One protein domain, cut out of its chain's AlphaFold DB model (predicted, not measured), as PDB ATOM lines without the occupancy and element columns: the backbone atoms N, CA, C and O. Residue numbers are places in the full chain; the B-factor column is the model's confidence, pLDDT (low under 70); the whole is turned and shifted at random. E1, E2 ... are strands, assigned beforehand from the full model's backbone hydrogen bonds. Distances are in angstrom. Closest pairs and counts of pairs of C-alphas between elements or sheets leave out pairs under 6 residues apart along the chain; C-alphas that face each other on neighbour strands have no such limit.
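This is residues 16 to 133 of the 599 residues of an uncharacterized protein of Pontixanthobacter aestiaquae (UniProt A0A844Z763). What shape do these atoms make? Two four-stranded sheets, E1 E2 E5 E6 and E7 E8 E9 E10, make a loose sandwich, only partly face to face, with the small hairpin of E3 and E4 beside it and the unnamed residues 16 to 34 running along the periphery. What is it built of? The printed part has 118 residues with no named helix and ten named strands, E1 to E10 in order along the chain; the class is all strand, though under half of the residues, 57, are in named elements. The first sheet runs E1 E2 E5 E6, where E2, E5 and E6 are antiparallel neighbours and E1 meets E2 only at a point, and the second runs E7 E8 E9 E10, antiparallel throughout. How large is it? It is compact, with a radius of gyration of the C-alphas of 14.9 A, and spans 43 by 39 by 22 A.

Where do the first strands lie? After residues 16 to 34, with no named element, E1 takes residues 35 to 37, with C-alpha 35 at (-40.838, 32.547, 21.276). E2, residues 46 to 53, is 23.5 A from first to last C-alpha, and the short strands E3, residues 58 to 60, and E4, residues 63 to 65, follow. Which strands are longest? E5, residues 70 to 78, runs 25.0 A from C-alpha 70 at (-39.766, 14.193, 26.264), and E6, residues 88 to 97, has the most residues, 10, and runs 21.4 A. E6 bends by 70 degrees at residue 92. How does the printed part end? E7, residues 99 to 102, and E8, residues 107 to 111, lead to E9, residues 117 to 122, which is 16.0 A long. E10, residues 128 to 133, is 14.2 A long and ends with C-alpha 133 at (-35.298, 19.276, 43.904).

How is the first sheet paired? E1 meets E2 only at a point, where C-alphas 35 and 48 face each other at 5.9 A. E2 and E5 are antiparallel at 148 degrees, with N 48 and O 75 within hydrogen-bond range at 2.8 A; E5 and E6 are an antiparallel hairpin at 155 degrees, with N 74 and O 93 at 2.9 A. This sheet is strongly twisted, its C-alphas up to 6.0 A off the best plane. Where is the small hairpin? E3 and E4 are antiparallel at 141 degrees, with N 60 and O 63 at 2.9 A; the closest C-alphas of E3 and E6 are those of Ile 60 and Glu 96, 6.7 A apart. How is the second sheet paired? It is a meander, each strand the antiparallel neighbour of the one before, with N 101 and O 109 at 2.8 A for E7 and E8, N 110 and O 119 at 2.9 A for E8 and E9, and N 120 and O 129 at 2.8 A for E9 and E10. How do the two sheets stand? They form a sandwich, two sheets face to face, with best planes 29 degrees apart and facing parts 11.1 A centre to centre. The closest C-alphas of E5 and E7 are those of Gln 72 and Ser 99, 5.8 A apart, while E5 and E10 are apart.

How far does it reach? The two C-alphas farthest apart are those of Lys 84 and Glu 133, 45.2 A. Is the printed part whole? It has no cut from 16 to 133 and no long link; the links E1 to E2 and E5 to E6 are short, and the others are tight. Where is confidence low? The mean pLDDT of the printed part is 72.2, and residues 16 to 46, 79 to 81 and 83 to 87 of this predicted model are under 70.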
ATOM      1  N   PHE A  16     -28.453  11.697  17.313       38.06
ATOM      2  CA  PHE A  16     -29.501  12.692  17.091       38.06
ATOM      3  C   PHE A  16     -29.571  12.978  15.590       38.06
ATOM      4  O   PHE A  16     -28.538  13.044  14.928       38.06
ATOM      5  N   CYS A  17     -30.786  13.078  15.046       33.50
ATOM      6  CA  CYS A  17     -31.019  13.361  13.632       33.50
ATOM      7  C   CYS A  17     -30.164  14.563  13.186       33.50
ATOM      8  O   CYS A  17     -30.298  15.655  13.735       33.50
ATOM      9  N   THR A  18     -29.280  14.372  12.205       36.28
ATOM     10  CA  THR A  18     -28.552  15.471  11.561       36.28
ATOM     11  C   THR A  18     -29.553  16.385  10.856       36.28
ATOM     12  O   THR A  18     -30.313  15.931  10.002       36.28
ATOM     13  N   LEU A  19     -29.572  17.667  11.231       36.94
ATOM     14  CA  LEU A  19     -30.400  18.707  10.613       36.94
ATOM     15  C   LEU A  19     -29.948  18.929   9.159       36.94
ATOM     16  O   LEU A  19     -28.938  19.582   8.906       36.94
ATOM     17  N   GLY A  20     -30.689  18.343   8.220       33.22
ATOM     18  CA  GLY A  20     -30.448  18.448   6.776       33.22
ATOM     19  C   GLY A  20     -31.608  17.981   5.885       33.22
ATOM     20  O   GLY A  20     -31.638  18.352   4.718       33.22
ATOM     21  N   ASP A  21     -32.585  17.251   6.431       31.56
ATOM     22  CA  ASP A  21     -33.797  16.798   5.732       31.56
ATOM     23  C   ASP A  21     -35.058  17.449   6.333       31.56
ATOM     24  O   ASP A  21     -35.011  17.871   7.493       31.56
ATOM     25  N   PRO A  22     -36.188  17.529   5.591       36.56
ATOM     26  CA  PRO A  22     -37.423  18.157   6.061       36.56
ATOM     27  C   PRO A  22     -37.851  17.551   7.402       36.56
ATOM     28  O   PRO A  22     -38.261  16.393   7.511       36.56
ATOM     29  N   VAL A  23     -37.691  18.382   8.429       41.19
ATOM     30  CA  VAL A  23     -37.554  18.048   9.853       41.19
ATOM     31  C   VAL A  23     -38.794  17.356  10.444       41.19
ATOM     32  O   VAL A  23     -38.711  16.691  11.475       41.19
ATOM     33  N   GLU A  24     -39.934  17.425   9.763       41.66
ATOM     34  CA  GLU A  24     -41.222  16.945  10.270       41.66
ATOM     35  C   GLU A  24     -41.446  15.431  10.131       41.66
ATOM     36  O   GLU A  24     -42.224  14.866  10.897       41.66
ATOM     37  N   LYS A  25     -40.780  14.725   9.202       36.78
ATOM     38  CA  LYS A  25     -41.221  13.361   8.824       36.78
ATOM     39  C   LYS A  25     -40.497  12.177   9.479       36.78
ATOM     40  O   LYS A  25     -41.026  11.073   9.409       36.78
ATOM     41  N   LYS A  26     -39.328  12.346  10.112       36.94
ATOM     42  CA  LYS A  26     -38.538  11.199  10.635       36.94
ATOM     43  C   LYS A  26     -38.322  11.157  12.150       36.94
ATOM     44  O   LYS A  26     -38.047  10.081  12.671       36.94
ATOM     45  N   CYS A  27     -38.441  12.277  12.866       39.94
ATOM     46  CA  CYS A  27     -37.957  12.355  14.256       39.94
ATOM     47  C   CYS A  27     -39.056  12.625  15.300       39.94
ATOM     48  O   CYS A  27     -38.727  12.902  16.447       39.94
ATOM     49  N   GLY A  28     -40.345  12.550  14.933       37.34
ATOM     50  CA  GLY A  28     -41.447  12.831  15.869       37.34
ATOM     51  C   GLY A  28     -41.369  14.235  16.485       37.34
ATOM     52  O   GLY A  28     -41.838  14.451  17.600       37.34
ATOM     53  N   LEU A  29     -40.723  15.171  15.779       39.56
ATOM     54  CA  LEU A  29     -40.555  16.557  16.195       39.56
ATOM     55  C   LEU A  29     -41.917  17.243  16.163       39.56
ATOM     56  O   LEU A  29     -42.508  17.414  15.100       39.56
ATOM     57  N   ARG A  30     -42.406  17.652  17.334       41.66
ATOM     58  CA  ARG A  30     -43.446  18.675  17.422       41.66
ATOM     59  C   ARG A  30     -42.738  20.009  17.624       41.66
ATOM     60  O   ARG A  30     -42.137  20.231  18.673       41.66
ATOM     61  N   ASP A  31     -42.785  20.871  16.610       40.38
ATOM     62  CA  ASP A  31     -42.406  22.281  16.750       40.38
ATOM     63  C   ASP A  31     -43.401  22.934  17.718       40.38
ATOM     64  O   ASP A  31     -44.545  23.219  17.361       40.38
ATOM     65  N   VAL A  32     -42.998  23.104  18.976       36.78
ATOM     66  CA  VAL A  32     -43.754  23.901  19.940       36.78
ATOM     67  C   VAL A  32     -43.181  25.307  19.870       36.78
ATOM     68  O   VAL A  32     -42.127  25.595  20.435       36.78
ATOM     69  N   ARG A  33     -43.868  26.193  19.141       37.22
ATOM     70  CA  ARG A  33     -43.476  27.600  19.003       37.22
ATOM     71  C   ARG A  33     -43.651  28.338  20.329       37.22
ATOM     72  O   ARG A  33     -44.670  28.981  20.556       37.22
ATOM     73  N   LEU A  34     -42.632  28.294  21.173       39.53
ATOM     74  CA  LEU A  34     -42.458  29.241  22.269       39.53
ATOM     75  C   LEU A  34     -41.359  30.222  21.855       39.53
ATOM     76  O   LEU A  34     -40.178  29.878  21.821       39.53
ATOM     77  N   GLN A  35     -41.763  31.432  21.463       38.69
ATOM     78  CA  GLN A  35     -40.838  32.547  21.276       38.69
ATOM     79  C   GLN A  35     -40.467  33.087  22.655       38.69
ATOM     80  O   GLN A  35     -41.280  33.738  23.306       38.69
ATOM     81  N   SER A  36     -39.243  32.823  23.106       41.78
ATOM     82  CA  SER A  36     -38.684  33.478  24.287       41.78
ATOM     83  C   SER A  36     -37.836  34.666  23.838       41.78
ATOM     84  O   SER A  36     -36.837  34.490  23.134       41.78
ATOM     85  N   ARG A  37     -38.238  35.876  24.233       39.12
ATOM     86  CA  ARG A  37     -37.407  37.077  24.118       39.12
ATOM     87  C   ARG A  37     -36.365  37.018  25.230       39.12
ATOM     88  O   ARG A  37     -36.730  36.953  26.396       39.12
ATOM     89  N   VAL A  38     -35.092  37.024  24.859       46.22
ATOM     90  CA  VAL A  38     -33.994  37.132  25.818       46.22
ATOM     91  C   VAL A  38     -33.674  38.614  25.986       46.22
ATOM     92  O   VAL A  38     -33.369  39.292  25.000       46.22
ATOM     93  N   GLU A  39     -33.804  39.131  27.205       39.50
ATOM     94  CA  GLU A  39     -33.422  40.502  27.546       39.50
ATOM     95  C   GLU A  39     -31.903  40.568  27.694       39.50
ATOM     96  O   GLU A  39     -31.340  40.174  28.710       39.50
ATOM     97  N   SER A  40     -31.226  41.014  26.639       37.88
ATOM     98  CA  SER A  40     -29.808  41.356  26.684       37.88
ATOM     99  C   SER A  40     -29.665  42.877  26.734       37.88
ATOM    100  O   SER A  40     -30.505  43.608  26.208       37.88
ATOM    101  N   GLY A  41     -28.556  43.380  27.280       34.84
ATOM    102  CA  GLY A  41     -28.131  44.780  27.115       34.84
ATOM    103  C   GLY A  41     -27.766  45.156  25.663       34.84
ATOM    104  O   GLY A  41     -27.015  46.103  25.444       34.84
ATOM    105  N   GLY A  42     -28.253  44.395  24.673       39.59
ATOM    106  CA  GLY A  42     -28.041  44.528  23.236       39.59
ATOM    107  C   GLY A  42     -29.289  44.106  22.441       39.59
ATOM    108  O   GLY A  42     -30.400  44.064  22.965       39.59
ATOM    109  N   ALA A  43     -29.138  43.832  21.140       38.78
ATOM    110  CA  ALA A  43     -30.273  43.438  20.301       38.78
ATOM    111  C   ALA A  43     -30.871  42.088  20.764       38.78
ATOM    112  O   ALA A  43     -30.109  41.154  21.031       38.78
ATOM    113  N   PRO A  44     -32.210  41.948  20.818       48.97
ATOM    114  CA  PRO A  44     -32.860  40.729  21.287       48.97
ATOM    115  C   PRO A  44     -32.478  39.538  20.403       48.97
ATOM    116  O   PRO A  44     -32.693  39.552  19.186       48.97
ATOM    117  N   VAL A  45     -31.928  38.489  21.019       54.78
ATOM    118  CA  VAL A  45     -31.657  37.220  20.340       54.78
ATOM    119  C   VAL A  45     -32.921  36.371  20.402       54.78
ATOM    120  O   VAL A  45     -33.383  35.989  21.475       54.78
ATOM    121  N   TRP A  46     -33.487  36.074  19.235       64.31
ATOM    122  CA  TRP A  46     -34.654  35.206  19.116       64.31
ATOM    123  C   TRP A  46     -34.202  33.752  18.984       64.31
ATOM    124  O   TRP A  46     -33.588  33.365  17.984       64.31
ATOM    125  N   GLY A  47     -34.516  32.942  19.992       72.62
ATOM    126  CA  GLY A  47     -34.339  31.492  19.952       72.62
ATOM    127  C   GLY A  47     -35.663  30.746  20.068       72.62
ATOM    128  O   GLY A  47     -36.725  31.344  20.250       72.62
ATOM    129  N   ARG A  48     -35.599  29.426  19.909       80.81
ATOM    130  CA  ARG A  48     -36.745  28.517  20.002       80.81
ATOM    131  C   ARG A  48     -36.413  27.352  20.921       80.81
ATOM    132  O   ARG A  48     -35.309  26.807  20.852       80.81
ATOM    133  N   ILE A  49     -37.386  26.961  21.740       82.81
ATOM    134  CA  ILE A  49     -37.339  25.709  22.495       82.81
ATOM    135  C   ILE A  49     -37.852  24.592  21.585       82.81
ATOM    136  O   ILE A  49     -38.963  24.657  21.070       82.81
ATOM    137  N   PHE A  50     -37.039  23.564  21.389       82.31
ATOM    138  CA  PHE A  50     -37.386  22.375  20.624       82.31
ATOM    139  C   PHE A  50     -37.696  21.234  21.583       82.31
ATOM    140  O   PHE A  50     -36.910  20.983  22.492       82.31
ATOM    141  N   THR A  51     -38.809  20.532  21.360       83.81
ATOM    142  CA  THR A  51     -39.181  19.336  22.127       83.81
ATOM    143  C   THR A  51     -38.987  18.079  21.280       83.81
ATOM    144  O   THR A  51     -39.430  18.004  20.134       83.81
ATOM    145  N   TYR A  52     -38.338  17.076  21.862       82.06
ATOM    146  CA  TYR A  52     -37.948  15.813  21.252       82.06
ATOM    147  C   TYR A  52     -38.571  14.665  22.022       82.06
ATOM    148  O   TYR A  52     -38.480  14.623  23.244       82.06
ATOM    149  N   ILE A  53     -39.140  13.695  21.316       84.25
ATOM    150  CA  ILE A  53     -39.563  12.432  21.918       84.25
ATOM    151  C   ILE A  53     -38.491  11.391  21.607       84.25
ATOM    152  O   ILE A  53     -38.124  11.189  20.448       84.25
ATOM    153  N   LEU A  54     -37.955  10.738  22.637       78.38
ATOM    154  CA  LEU A  54     -36.937   9.709  22.449       78.38
ATOM    155  C   LEU A  54     -37.522   8.463  21.769       78.38
ATOM    156  O   LEU A  54     -38.419   7.814  22.300       78.38
ATOM    157  N   ASN A  55     -36.943   8.065  20.636       76.75
ATOM    158  CA  ASN A  55     -37.340   6.849  19.912       76.75
ATOM    159  C   ASN A  55     -36.713   5.557  20.472       76.75
ATOM    160  O   ASN A  55     -37.115   4.459  20.085       76.75
ATOM    161  N   GLY A  56     -35.768   5.677  21.403       78.31
ATOM    162  CA  GLY A  56     -35.109   4.572  22.092       78.31
ATOM    163  C   GLY A  56     -34.529   5.027  23.428       78.31
ATOM    164  O   GLY A  56     -34.443   6.228  23.690       78.31
ATOM    165  N   ASP A  57     -34.133   4.069  24.261       80.88
ATOM    166  CA  ASP A  57     -33.461   4.364  25.524       80.88
ATOM    167  C   ASP A  57     -32.135   5.085  25.263       80.88
ATOM    168  O   ASP A  57     -31.349   4.691  24.399       80.88
ATOM    169  N   LYS A  58     -31.860   6.133  26.039       82.38
ATOM    170  CA  LYS A  58     -30.645   6.934  25.914       82.38
ATOM    171  C   LYS A  58     -30.022   7.192  27.272       82.38
ATOM    172  O   LYS A  58     -30.716   7.414  28.258       82.38
ATOM    173  N   ARG A  59     -28.693   7.197  27.329       82.12
ATOM    174  CA  ARG A  59     -27.961   7.608  28.528       82.12
ATOM    175  C   ARG A  59     -27.612   9.091  28.431       82.12
ATOM    176  O   ARG A  59     -26.928   9.486  27.490       82.12
ATOM    177  N   ILE A  60     -28.078   9.886  29.392       78.56
ATOM    178  CA  ILE A  60     -27.778  11.319  29.512       78.56
ATOM    179  C   ILE A  60     -27.036  11.527  30.831       78.56
ATOM    180  O   ILE A  60     -27.589  11.361  31.921       78.56
ATOM    181  N   GLY A  61     -25.736  11.808  30.735       78.00
ATOM    182  CA  GLY A  61     -24.838  11.785  31.887       78.00
ATOM    183  C   GLY A  61     -24.849  10.420  32.586       78.00
ATOM    184  O   GLY A  61     -24.517   9.394  31.988       78.00
ATOM    185  N   LYS A  62     -25.228  10.398  33.869       79.19
ATOM    186  CA  LYS A  62     -25.352   9.158  34.654       79.19
ATOM    187  C   LYS A  62     -26.728   8.490  34.537       79.19
ATOM    188  O   LYS A  62     -26.819   7.307  34.856       79.19
ATOM    189  N   ASN A  63     -27.745   9.188  34.034       79.62
ATOM    190  CA  ASN A  63     -29.128   8.713  34.040       79.62
ATOM    191  C   ASN A  63     -29.470   7.957  32.755       79.62
ATOM    192  O   ASN A  63     -29.041   8.331  31.659       79.62
ATOM    193  N   LYS A  64     -30.278   6.905  32.894       85.25
ATOM    194  CA  LYS A  64     -30.940   6.244  31.771       85.25
ATOM    195  C   LYS A  64     -32.295   6.918  31.558       85.25
ATOM    196  O   LYS A  64     -33.094   6.984  32.484       85.25
ATOM    197  N   VAL A  65     -32.532   7.418  30.354       86.12
ATOM    198  CA  VAL A  65     -33.788   8.038  29.936       86.12
ATOM    199  C   VAL A  65     -34.474   7.086  28.971       86.12
ATOM    200  O   VAL A  65     -33.895   6.706  27.952       86.12
ATOM    201  N   SER A  66     -35.679   6.657  29.321       87.31
ATOM    202  CA  SER A  66     -36.401   5.633  28.571       87.31
ATOM    203  C   SER A  66     -36.970   6.175  27.262       87.31
ATOM    204  O   SER A  66     -37.289   7.366  27.147       87.31
ATOM    205  N   LYS A  67     -37.166   5.280  26.290       87.00
ATOM    206  CA  LYS A  67     -37.976   5.540  25.092       87.00
ATOM    207  C   LYS A  67     -39.320   6.187  25.464       87.00
ATOM    208  O   LYS A  67     -39.952   5.800  26.441       87.00
ATOM    209  N   GLY A  68     -39.760   7.160  24.668       84.25
ATOM    210  CA  GLY A  68     -41.000   7.915  24.868       84.25
ATOM    211  C   GLY A  68     -40.854   9.157  25.752       84.25
ATOM    212  O   GLY A  68     -41.750   9.997  25.750       84.25
ATOM    213  N   SER A  69     -39.729   9.320  26.455       85.12
ATOM    214  CA  SER A  69     -39.484  10.521  27.264       85.12
ATOM    215  C   SER A  69     -39.374  11.767  26.386       85.12
ATOM    216  O   SER A  69     -38.777  11.722  25.305       85.12
ATOM    217  N   GLN A  70     -39.914  12.880  26.882       89.56
ATOM    218  CA  GLN A  70     -39.766  14.193  26.264       89.56
ATOM    219  C   GLN A  70     -38.485  14.867  26.756       89.56
ATOM    220  O   GLN A  70     -38.214  14.901  27.955       89.56
ATOM    221  N   LEU A  71     -37.708  15.394  25.816       90.69
ATOM    222  CA  LEU A  71     -36.529  16.208  26.067       90.69
ATOM    223  C   LEU A  71     -36.673  17.555  25.370       90.69
ATOM    224  O   LEU A  71     -37.313  17.658  24.329       90.69
ATOM    225  N   GLN A  72     -36.044  18.578  25.915       91.88
ATOM    226  CA  GLN A  72     -36.063  19.940  25.433       91.88
ATOM    227  C   GLN A  72     -34.637  20.432  25.211       91.88
ATOM    228  O   GLN A  72     -33.726  20.075  25.961       91.88
ATOM    229  N   GLY A  73     -34.462  21.241  24.168       90.00
ATOM    230  CA  GLY A  73     -33.246  21.994  23.858       90.00
ATOM    231  C   GLY A  73     -33.603  23.409  23.409       90.00
ATOM    232  O   GLY A  73     -34.731  23.656  22.987       90.00
ATOM    233  N   PHE A  74     -32.655  24.340  23.468       87.50
ATOM    234  CA  PHE A  74     -32.851  25.717  23.011       87.50
ATOM    235  C   PHE A  74     -31.873  26.036  21.887       87.50
ATOM    236  O   PHE A  74     -30.660  25.907  22.070       87.50
ATOM    237  N   ALA A  75     -32.383  26.458  20.730       85.12
ATOM    238  CA  ALA A  75     -31.552  26.834  19.592       85.12
ATOM    239  C   ALA A  75     -31.876  28.228  19.067       85.12
ATOM    240  O   ALA A  75     -33.031  28.649  19.013       85.12
ATOM    241  N   ILE A  76     -30.833  28.918  18.621       82.19
ATOM    242  CA  ILE A  76     -30.930  30.212  17.956       82.19
ATOM    243  C   ILE A  76     -30.785  30.036  16.454       82.19
ATOM    244  O   ILE A  76     -30.044  29.174  15.971       82.19
ATOM    245  N   LYS A  77     -31.496  30.874  15.704       80.94
ATOM    246  CA  LYS A  77     -31.364  30.923  14.254       80.94
ATOM    247  C   LYS A  77     -30.052  31.620  13.896       80.94
ATOM    248  O   LYS A  77     -29.823  32.767  14.272       80.94
ATOM    249  N   THR A  78     -29.197  30.928  13.158       73.62
ATOM    250  CA  THR A  78     -27.927  31.440  12.641       73.62
ATOM    251  C   THR A  78     -28.028  31.676  11.140       73.62
ATOM    252  O   THR A  78     -28.583  30.860  10.405       73.62
ATOM    253  N   TYR A  79     -27.497  32.804  10.672       67.00
ATOM    254  CA  TYR A  79     -27.435  33.105   9.245       67.00
ATOM    255  C   TYR A  79     -26.211  32.432   8.621       67.00
ATOM    256  O   TYR A  79     -25.078  32.766   8.970       67.00
ATOM    257  N   ASN A  80     -26.439  31.516   7.678       67.88
ATOM    258  CA  ASN A  80     -25.375  30.951   6.856       67.88
ATOM    259  C   ASN A  80     -25.344  31.646   5.484       67.88
ATOM    260  O   ASN A  80     -26.197  31.366   4.637       67.88
ATOM    261  N   PRO A  81     -24.350  32.511   5.207       56.69
ATOM    262  CA  PRO A  81     -24.275  33.235   3.938       56.69
ATOM    263  C   PRO A  81     -24.092  32.319   2.718       56.69
ATOM    264  O   PRO A  81     -24.358  32.747   1.597       56.69
ATOM    265  N   LYS A  82     -23.655  31.065   2.910       70.75
ATOM    266  CA  LYS A  82     -23.426  30.103   1.821       70.75
ATOM    267  C   LYS A  82     -24.687  29.347   1.399       70.75
ATOM    268  O   LYS A  82     -24.692  28.755   0.324       70.75
ATOM    269  N   LYS A  83     -25.751  29.362   2.207       64.81
ATOM    270  CA  LYS A  83     -27.005  28.645   1.937       64.81
ATOM    271  C   LYS A  83     -28.185  29.614   1.970       64.81
ATOM    272  O   LYS A  83     -28.895  29.727   2.965       64.81
ATOM    273  N   LYS A  84     -28.385  30.346   0.868       55.41
ATOM    274  CA  LYS A  84     -29.530  31.257   0.720       55.41
ATOM    275  C   LYS A  84     -30.842  30.489   0.920       55.41
ATOM    276  O   LYS A  84     -31.118  29.545   0.188       55.41
ATOM    277  N   GLY A  85     -31.647  30.922   1.890       61.59
ATOM    278  CA  GLY A  85     -33.001  30.409   2.129       61.59
ATOM    279  C   GLY A  85     -33.110  29.209   3.076       61.59
ATOM    280  O   GLY A  85     -34.225  28.752   3.304       61.59
ATOM    281  N   GLN A  86     -32.007  28.714   3.649       63.00
ATOM    282  CA  GLN A  86     -32.061  27.691   4.696       63.00
ATOM    283  C   GLN A  86     -31.738  28.302   6.058       63.00
ATOM    284  O   GLN A  86     -30.630  28.782   6.299       63.00
ATOM    285  N   ASP A  87     -32.724  28.276   6.950       65.69
ATOM    286  CA  ASP A  87     -32.538  28.627   8.350       65.69
ATOM    287  C   ASP A  87     -31.695  27.537   9.023       65.69
ATOM    288  O   ASP A  87     -32.172  26.424   9.238       65.69
ATOM    289  N   GLU A  88     -30.442  27.842   9.359       75.50
ATOM    290  CA  GLU A  88     -29.637  26.962  10.205       75.50
ATOM    291  C   GLU A  88     -29.901  27.307  11.673       75.50
ATOM    292  O   GLU A  88     -29.828  28.469  12.072       75.50
ATOM    293  N   TYR A  89     -30.220  26.299  12.482       76.62
ATOM    294  CA  TYR A  89     -30.389  26.446  13.925       76.62
ATOM    295  C   TYR A  89     -29.154  25.906  14.637       76.62
ATOM    296  O   TYR A  89     -28.725  24.780  14.386       76.62
ATOM    297  N   ARG A  90     -28.604  26.699  15.558       81.12
ATOM    298  CA  ARG A  90     -27.524  26.281  16.454       81.12
ATOM    299  C   ARG A  90     -28.072  26.150  17.869       81.12
ATOM    300  O   ARG A  90     -28.574  27.131  18.416       81.12
ATOM    301  N   PHE A  91     -27.942  24.966  18.462       82.69
ATOM    302  CA  PHE A  91     -28.277  24.759  19.870       82.69
ATOM    303  C   PHE A  91     -27.328  25.565  20.759       82.69
ATOM    304  O   PHE A  91     -26.108  25.482  20.617       82.69
ATOM    305  N   LEU A  92     -27.915  26.376  21.637       82.75
ATOM    306  CA  LEU A  92     -27.240  26.955  22.797       82.75
ATOM    307  C   LEU A  92     -27.382  26.037  24.009       82.75
ATOM    308  O   LEU A  92     -26.469  25.945  24.819       82.75
ATOM    309  N   VAL A  93     -28.515  25.339  24.104       87.00
ATOM    310  CA  VAL A  93     -28.751  24.283  25.086       87.00
ATOM    311  C   VAL A  93     -29.084  23.009  24.333       87.00
ATOM    312  O   VAL A  93     -30.085  22.964  23.613       87.00
ATOM    313  N   ASP A  94     -28.252  21.984  24.497       87.69
ATOM    314  CA  ASP A  94     -28.468  20.685  23.868       87.69
ATOM    315  C   ASP A  94     -29.806  20.063  24.302       87.69
ATOM    316  O   ASP A  94     -30.244  20.275  25.438       87.69
ATOM    317  N   PRO A  95     -30.468  19.281  23.428       87.69
ATOM    318  CA  PRO A  95     -31.758  18.658  23.706       87.69
ATOM    319  C   PRO A  95     -31.646  17.442  24.635       87.69
ATOM    320  O   PRO A  95     -31.970  16.310  24.268       87.69
ATOM    321  N   GLU A  96     -31.133  17.672  25.840       90.12
ATOM    322  CA  GLU A  96     -30.851  16.655  26.851       90.12
ATOM    323  C   GLU A  96     -31.597  16.872  28.175       90.12
ATOM    324  O   GLU A  96     -31.369  16.136  29.132       90.12
ATOM    325  N   TRP A  97     -32.497  17.855  28.238       93.19
ATOM    326  CA  TRP A  97     -33.170  18.283  29.469       93.19
ATOM    327  C   TRP A  97     -34.650  17.929  29.449       93.19
ATOM    328  O   TRP A  97     -35.248  17.927  28.389       93.19
ATOM    329  N   ALA A  98     -35.275  17.636  30.587       90.81
ATOM    330  CA  ALA A  98     -36.723  17.392  30.620       90.81
ATOM    331  C   ALA A  98     -37.531  18.686  30.447       90.81
ATOM    332  O   ALA A  98     -38.610  18.676  29.860       90.81
ATOM    333  N   SER A  99     -36.989  19.799  30.940       92.44
ATOM    334  CA  SER A  99     -37.605  21.119  30.870       92.44
ATOM    335  C   SER A  99     -36.530  22.201  30.820       92.44
ATOM    336  O   SER A  99     -35.442  22.010  31.374       92.44
ATOM    337  N   ILE A 100     -36.825  23.313  30.145       90.50
ATOM    338  CA  ILE A 100     -35.952  24.483  30.032       90.50
ATOM    339  C   ILE A 100     -36.772  25.757  30.254       90.50
ATOM    340  O   ILE A 100     -37.788  25.974  29.595       90.50
ATOM    341  N   ASP A 101     -36.272  26.642  31.113       88.19
ATOM    342  CA  ASP A 101     -36.700  28.035  31.229       88.19
ATOM    343  C   ASP A 101     -35.502  28.953  30.938       88.19
ATOM    344  O   ASP A 101     -34.546  29.027  31.714       88.19
ATOM    345  N   ILE A 102     -35.529  29.629  29.785       82.56
ATOM    346  CA  ILE A 102     -34.508  30.613  29.412       82.56
ATOM    347  C   ILE A 102     -34.837  31.924  30.119       82.56
ATOM    348  O   ILE A 102     -35.851  32.558  29.822       82.56
ATOM    349  N   TRP A 103     -33.977  32.317  31.055       73.31
ATOM    350  CA  TRP A 103     -34.152  33.548  31.819       73.31
ATOM    351  C   TRP A 103     -33.388  34.701  31.179       73.31
ATOM    352  O   TRP A 103     -33.979  35.732  30.869       73.31
ATOM    353  N   ARG A 104     -32.084  34.512  30.964       74.81
ATOM    354  CA  ARG A 104     -31.158  35.528  30.456       74.81
ATOM    355  C   ARG A 104     -30.303  34.952  29.329       74.81
ATOM    356  O   ARG A 104     -30.420  33.779  28.976       74.81
ATOM    357  N   ASP A 105     -29.490  35.796  28.709       74.12
ATOM    358  CA  ASP A 105     -28.584  35.416  27.621       74.12
ATOM    359  C   ASP A 105     -27.361  34.623  28.096       74.12
ATOM    360  O   ASP A 105     -26.711  33.954  27.291       74.12
ATOM    361  N   ASP A 106     -27.079  34.652  29.394       78.88
ATOM    362  CA  ASP A 106     -25.931  34.016  30.028       78.88
ATOM    363  C   ASP A 106     -26.272  32.729  30.796       78.88
ATOM    364  O   ASP A 106     -25.383  31.902  31.005       78.88
ATOM    365  N   PHE A 107     -27.534  32.493  31.174       88.19
ATOM    366  CA  PHE A 107     -27.938  31.238  31.810       88.19
ATOM    367  C   PHE A 107     -29.375  30.789  31.494       88.19
ATOM    368  O   PHE A 107     -30.274  31.573  31.188       88.19
ATOM    369  N   ALA A 108     -29.598  29.486  31.652       91.31
ATOM    370  CA  ALA A 108     -30.903  28.837  31.613       91.31
ATOM    371  C   ALA A 108     -31.164  28.066  32.912       91.31
ATOM    372  O   ALA A 108     -30.229  27.602  33.563       91.31
ATOM    373  N   ILE A 109     -32.431  27.873  33.268       93.06
ATOM    374  CA  ILE A 109     -32.832  26.924  34.306       93.06
ATOM    375  C   ILE A 109     -33.313  25.653  33.616       93.06
ATOM    376  O   ILE A 109     -34.175  25.699  32.742       93.06
ATOM    377  N   VAL A 110     -32.726  24.516  33.975       94.31
ATOM    378  CA  VAL A 110     -32.939  23.247  33.277       94.31
ATOM    379  C   VAL A 110     -33.245  22.117  34.250       94.31
ATOM    380  O   VAL A 110     -32.636  22.012  35.317       94.31
ATOM    381  N   GLN A 111     -34.176  21.247  33.866       95.12
ATOM    382  CA  GLN A 111     -34.545  20.067  34.642       95.12
ATOM    383  C   GLN A 111     -33.825  18.832  34.118       95.12
ATOM    384  O   GLN A 111     -33.904  18.496  32.932       95.12
ATOM    385  N   GLN A 112     -33.165  18.101  35.011       93.75
ATOM    386  CA  GLN A 112     -32.519  16.845  34.656       93.75
ATOM    387  C   GLN A 112     -33.566  15.746  34.367       93.75
ATOM    388  O   GLN A 112     -34.446  15.500  35.197       93.75
ATOM    389  N   PRO A 113     -33.462  15.024  33.234       90.50
ATOM    390  CA  PRO A 113     -34.421  13.983  32.881       90.50
ATOM    391  C   PRO A 113     -34.518  12.856  33.904       90.50
ATOM    392  O   PRO A 113     -33.502  12.383  34.428       90.50
ATOM    393  N   GLY A 114     -35.753  12.403  34.134       85.19
ATOM    394  CA  GLY A 114     -36.075  11.328  35.075       85.19
ATOM    395  C   GLY A 114     -35.943  11.724  36.548       85.19
ATOM    396  O   GLY A 114     -35.964  10.849  37.404       85.19
ATOM    397  N   THR A 115     -35.780  13.015  36.848       90.12
ATOM    398  CA  THR A 115     -35.618  13.529  38.215       90.12
ATOM    399  C   THR A 115     -36.425  14.812  38.410       90.12
ATOM    400  O   THR A 115     -36.846  15.444  37.438       90.12
ATOM    401  N   GLN A 116     -36.588  15.242  39.659       90.69
ATOM    402  CA  GLN A 116     -37.078  16.583  39.990       90.69
ATOM    403  C   GLN A 116     -35.933  17.578  40.235       90.69
ATOM    404  O   GLN A 116     -36.155  18.644  40.796       90.69
ATOM    405  N   ASN A 117     -34.708  17.246  39.814       94.00
ATOM    406  CA  ASN A 117     -33.535  18.081  40.038       94.00
ATOM    407  C   ASN A 117     -33.451  19.206  39.010       94.00
ATOM    408  O   ASN A 117     -33.419  18.959  37.797       94.00
ATOM    409  N   TRP A 118     -33.326  20.427  39.515       95.75
ATOM    410  CA  TRP A 118     -33.177  21.641  38.726       95.75
ATOM    411  C   TRP A 118     -31.774  22.218  38.856       95.75
ATOM    412  O   TRP A 118     -31.156  22.198  39.925       95.75
ATOM    413  N   PHE A 119     -31.273  22.751  37.746       95.56
ATOM    414  CA  PHE A 119     -29.939  23.322  37.644       95.56
ATOM    415  C   PHE A 119     -29.988  24.680  36.952       95.56
ATOM    416  O   PHE A 119     -30.720  24.858  35.980       95.56
ATOM    417  N   ARG A 120     -29.139  25.606  37.397       94.81
ATOM    418  CA  ARG A 120     -28.719  26.759  36.602       94.81
ATOM    419  C   ARG A 120     -27.630  26.280  35.654       94.81
ATOM    420  O   ARG A 120     -26.583  25.814  36.102       94.81
ATOM    421  N   LEU A 121     -27.892  26.369  34.361       93.69
ATOM    422  CA  LEU A 121     -26.955  26.089  33.287       93.69
ATOM    423  C   LEU A 121     -26.388  27.411  32.779       93.69
ATOM    424  O   LEU A 121     -27.095  28.181  32.137       93.69
ATOM    425  N   ASP A 122     -25.116  27.656  33.055       88.75
ATOM    426  CA  ASP A 122     -24.364  28.761  32.471       88.75
ATOM    427  C   ASP A 122     -24.148  28.480  30.974       88.75
ATOM    428  O   ASP A 122     -23.512  27.487  30.612       88.75
ATOM    429  N   LEU A 123     -24.733  29.300  30.099       85.25
ATOM    430  CA  LEU A 123     -24.752  29.054  28.654       85.25
ATOM    431  C   LEU A 123     -23.358  29.172  28.011       85.25
ATOM    432  O   LEU A 123     -23.027  28.317  27.186       85.25
ATOM    433  N   PRO A 124     -22.507  30.161  28.368       80.06
ATOM    434  CA  PRO A 124     -21.153  30.248  27.823       80.06
ATOM    435  C   PRO A 124     -20.252  29.064  28.189       80.06
ATOM    436  O   PRO A 124     -19.483  28.595  27.347       80.06
ATOM    437  N   SER A 125     -20.304  28.600  29.441       84.56
ATOM    438  CA  SER A 125     -19.390  27.564  29.944       84.56
ATOM    439  C   SER A 125     -19.968  26.147  29.911       84.56
ATOM    440  O   SER A 125     -19.212  25.175  29.983       84.56
ATOM    441  N   GLY A 126     -21.293  26.008  29.837       85.12
ATOM    442  CA  GLY A 126     -22.005  24.749  30.058       85.12
ATOM    443  C   GLY A 126     -21.958  24.265  31.515       85.12
ATOM    444  O   GLY A 126     -22.345  23.125  31.793       85.12
ATOM    445  N   ALA A 127     -21.453  25.085  32.447       90.31
ATOM    446  CA  ALA A 127     -21.373  24.734  33.858       90.31
ATOM    447  C   ALA A 127     -22.776  24.640  34.472       90.31
ATOM    448  O   ALA A 127     -23.659  25.448  34.187       90.31
ATOM    449  N   LYS A 128     -22.973  23.636  35.329       93.75
ATOM    450  CA  LYS A 128     -24.249  23.357  35.992       93.75
ATOM    451  C   LYS A 128     -24.105  23.639  37.483       93.75
ATOM    452  O   LYS A 128     -23.251  23.034  38.129       93.75
ATOM    453  N   THR A 129     -24.983  24.469  38.028       95.44
ATOM    454  CA  THR A 129     -25.121  24.690  39.472       95.44
ATOM    455  C   THR A 129     -26.448  24.109  39.925       95.44
ATOM    456  O   THR A 129     -27.490  24.456  39.376       95.44
ATOM    457  N   PHE A 130     -26.424  23.200  40.898       94.62
ATOM    458  CA  PHE A 130     -27.647  22.609  41.440       94.62
ATOM    459  C   PHE A 130     -28.457  23.660  42.205       94.62
ATOM    460  O   PHE A 130     -27.905  24.360  43.050       94.62
ATOM    461  N   LEU A 131     -29.749  23.769  41.897       93.75
ATOM    462  CA  LEU A 131     -30.664  24.724  42.533       93.75
ATOM    463  C   LEU A 131     -31.495  24.059  43.629       93.75
ATOM    464  O   LEU A 131     -31.709  24.630  44.700       93.75
ATOM    465  N   GLY A 132     -31.933  22.830  43.377       92.69
ATOM    466  CA  GLY A 132     -32.762  22.070  44.295       92.69
ATOM    467  C   GLY A 132     -33.562  20.992  43.580       92.69
ATOM    468  O   GLY A 132     -33.480  20.827  42.360       92.69
ATOM    469  N   GLU A 133     -34.342  20.270  44.370       92.25
ATOM    470  CA  GLU A 133     -35.298  19.276  43.904       92.25
ATOM    471  C   GLU A 133     -36.724  19.812  44.085       92.25
ATOM    472  O   GLU A 133     -37.004  20.482  45.078       92.25
TER     473      GLU A 133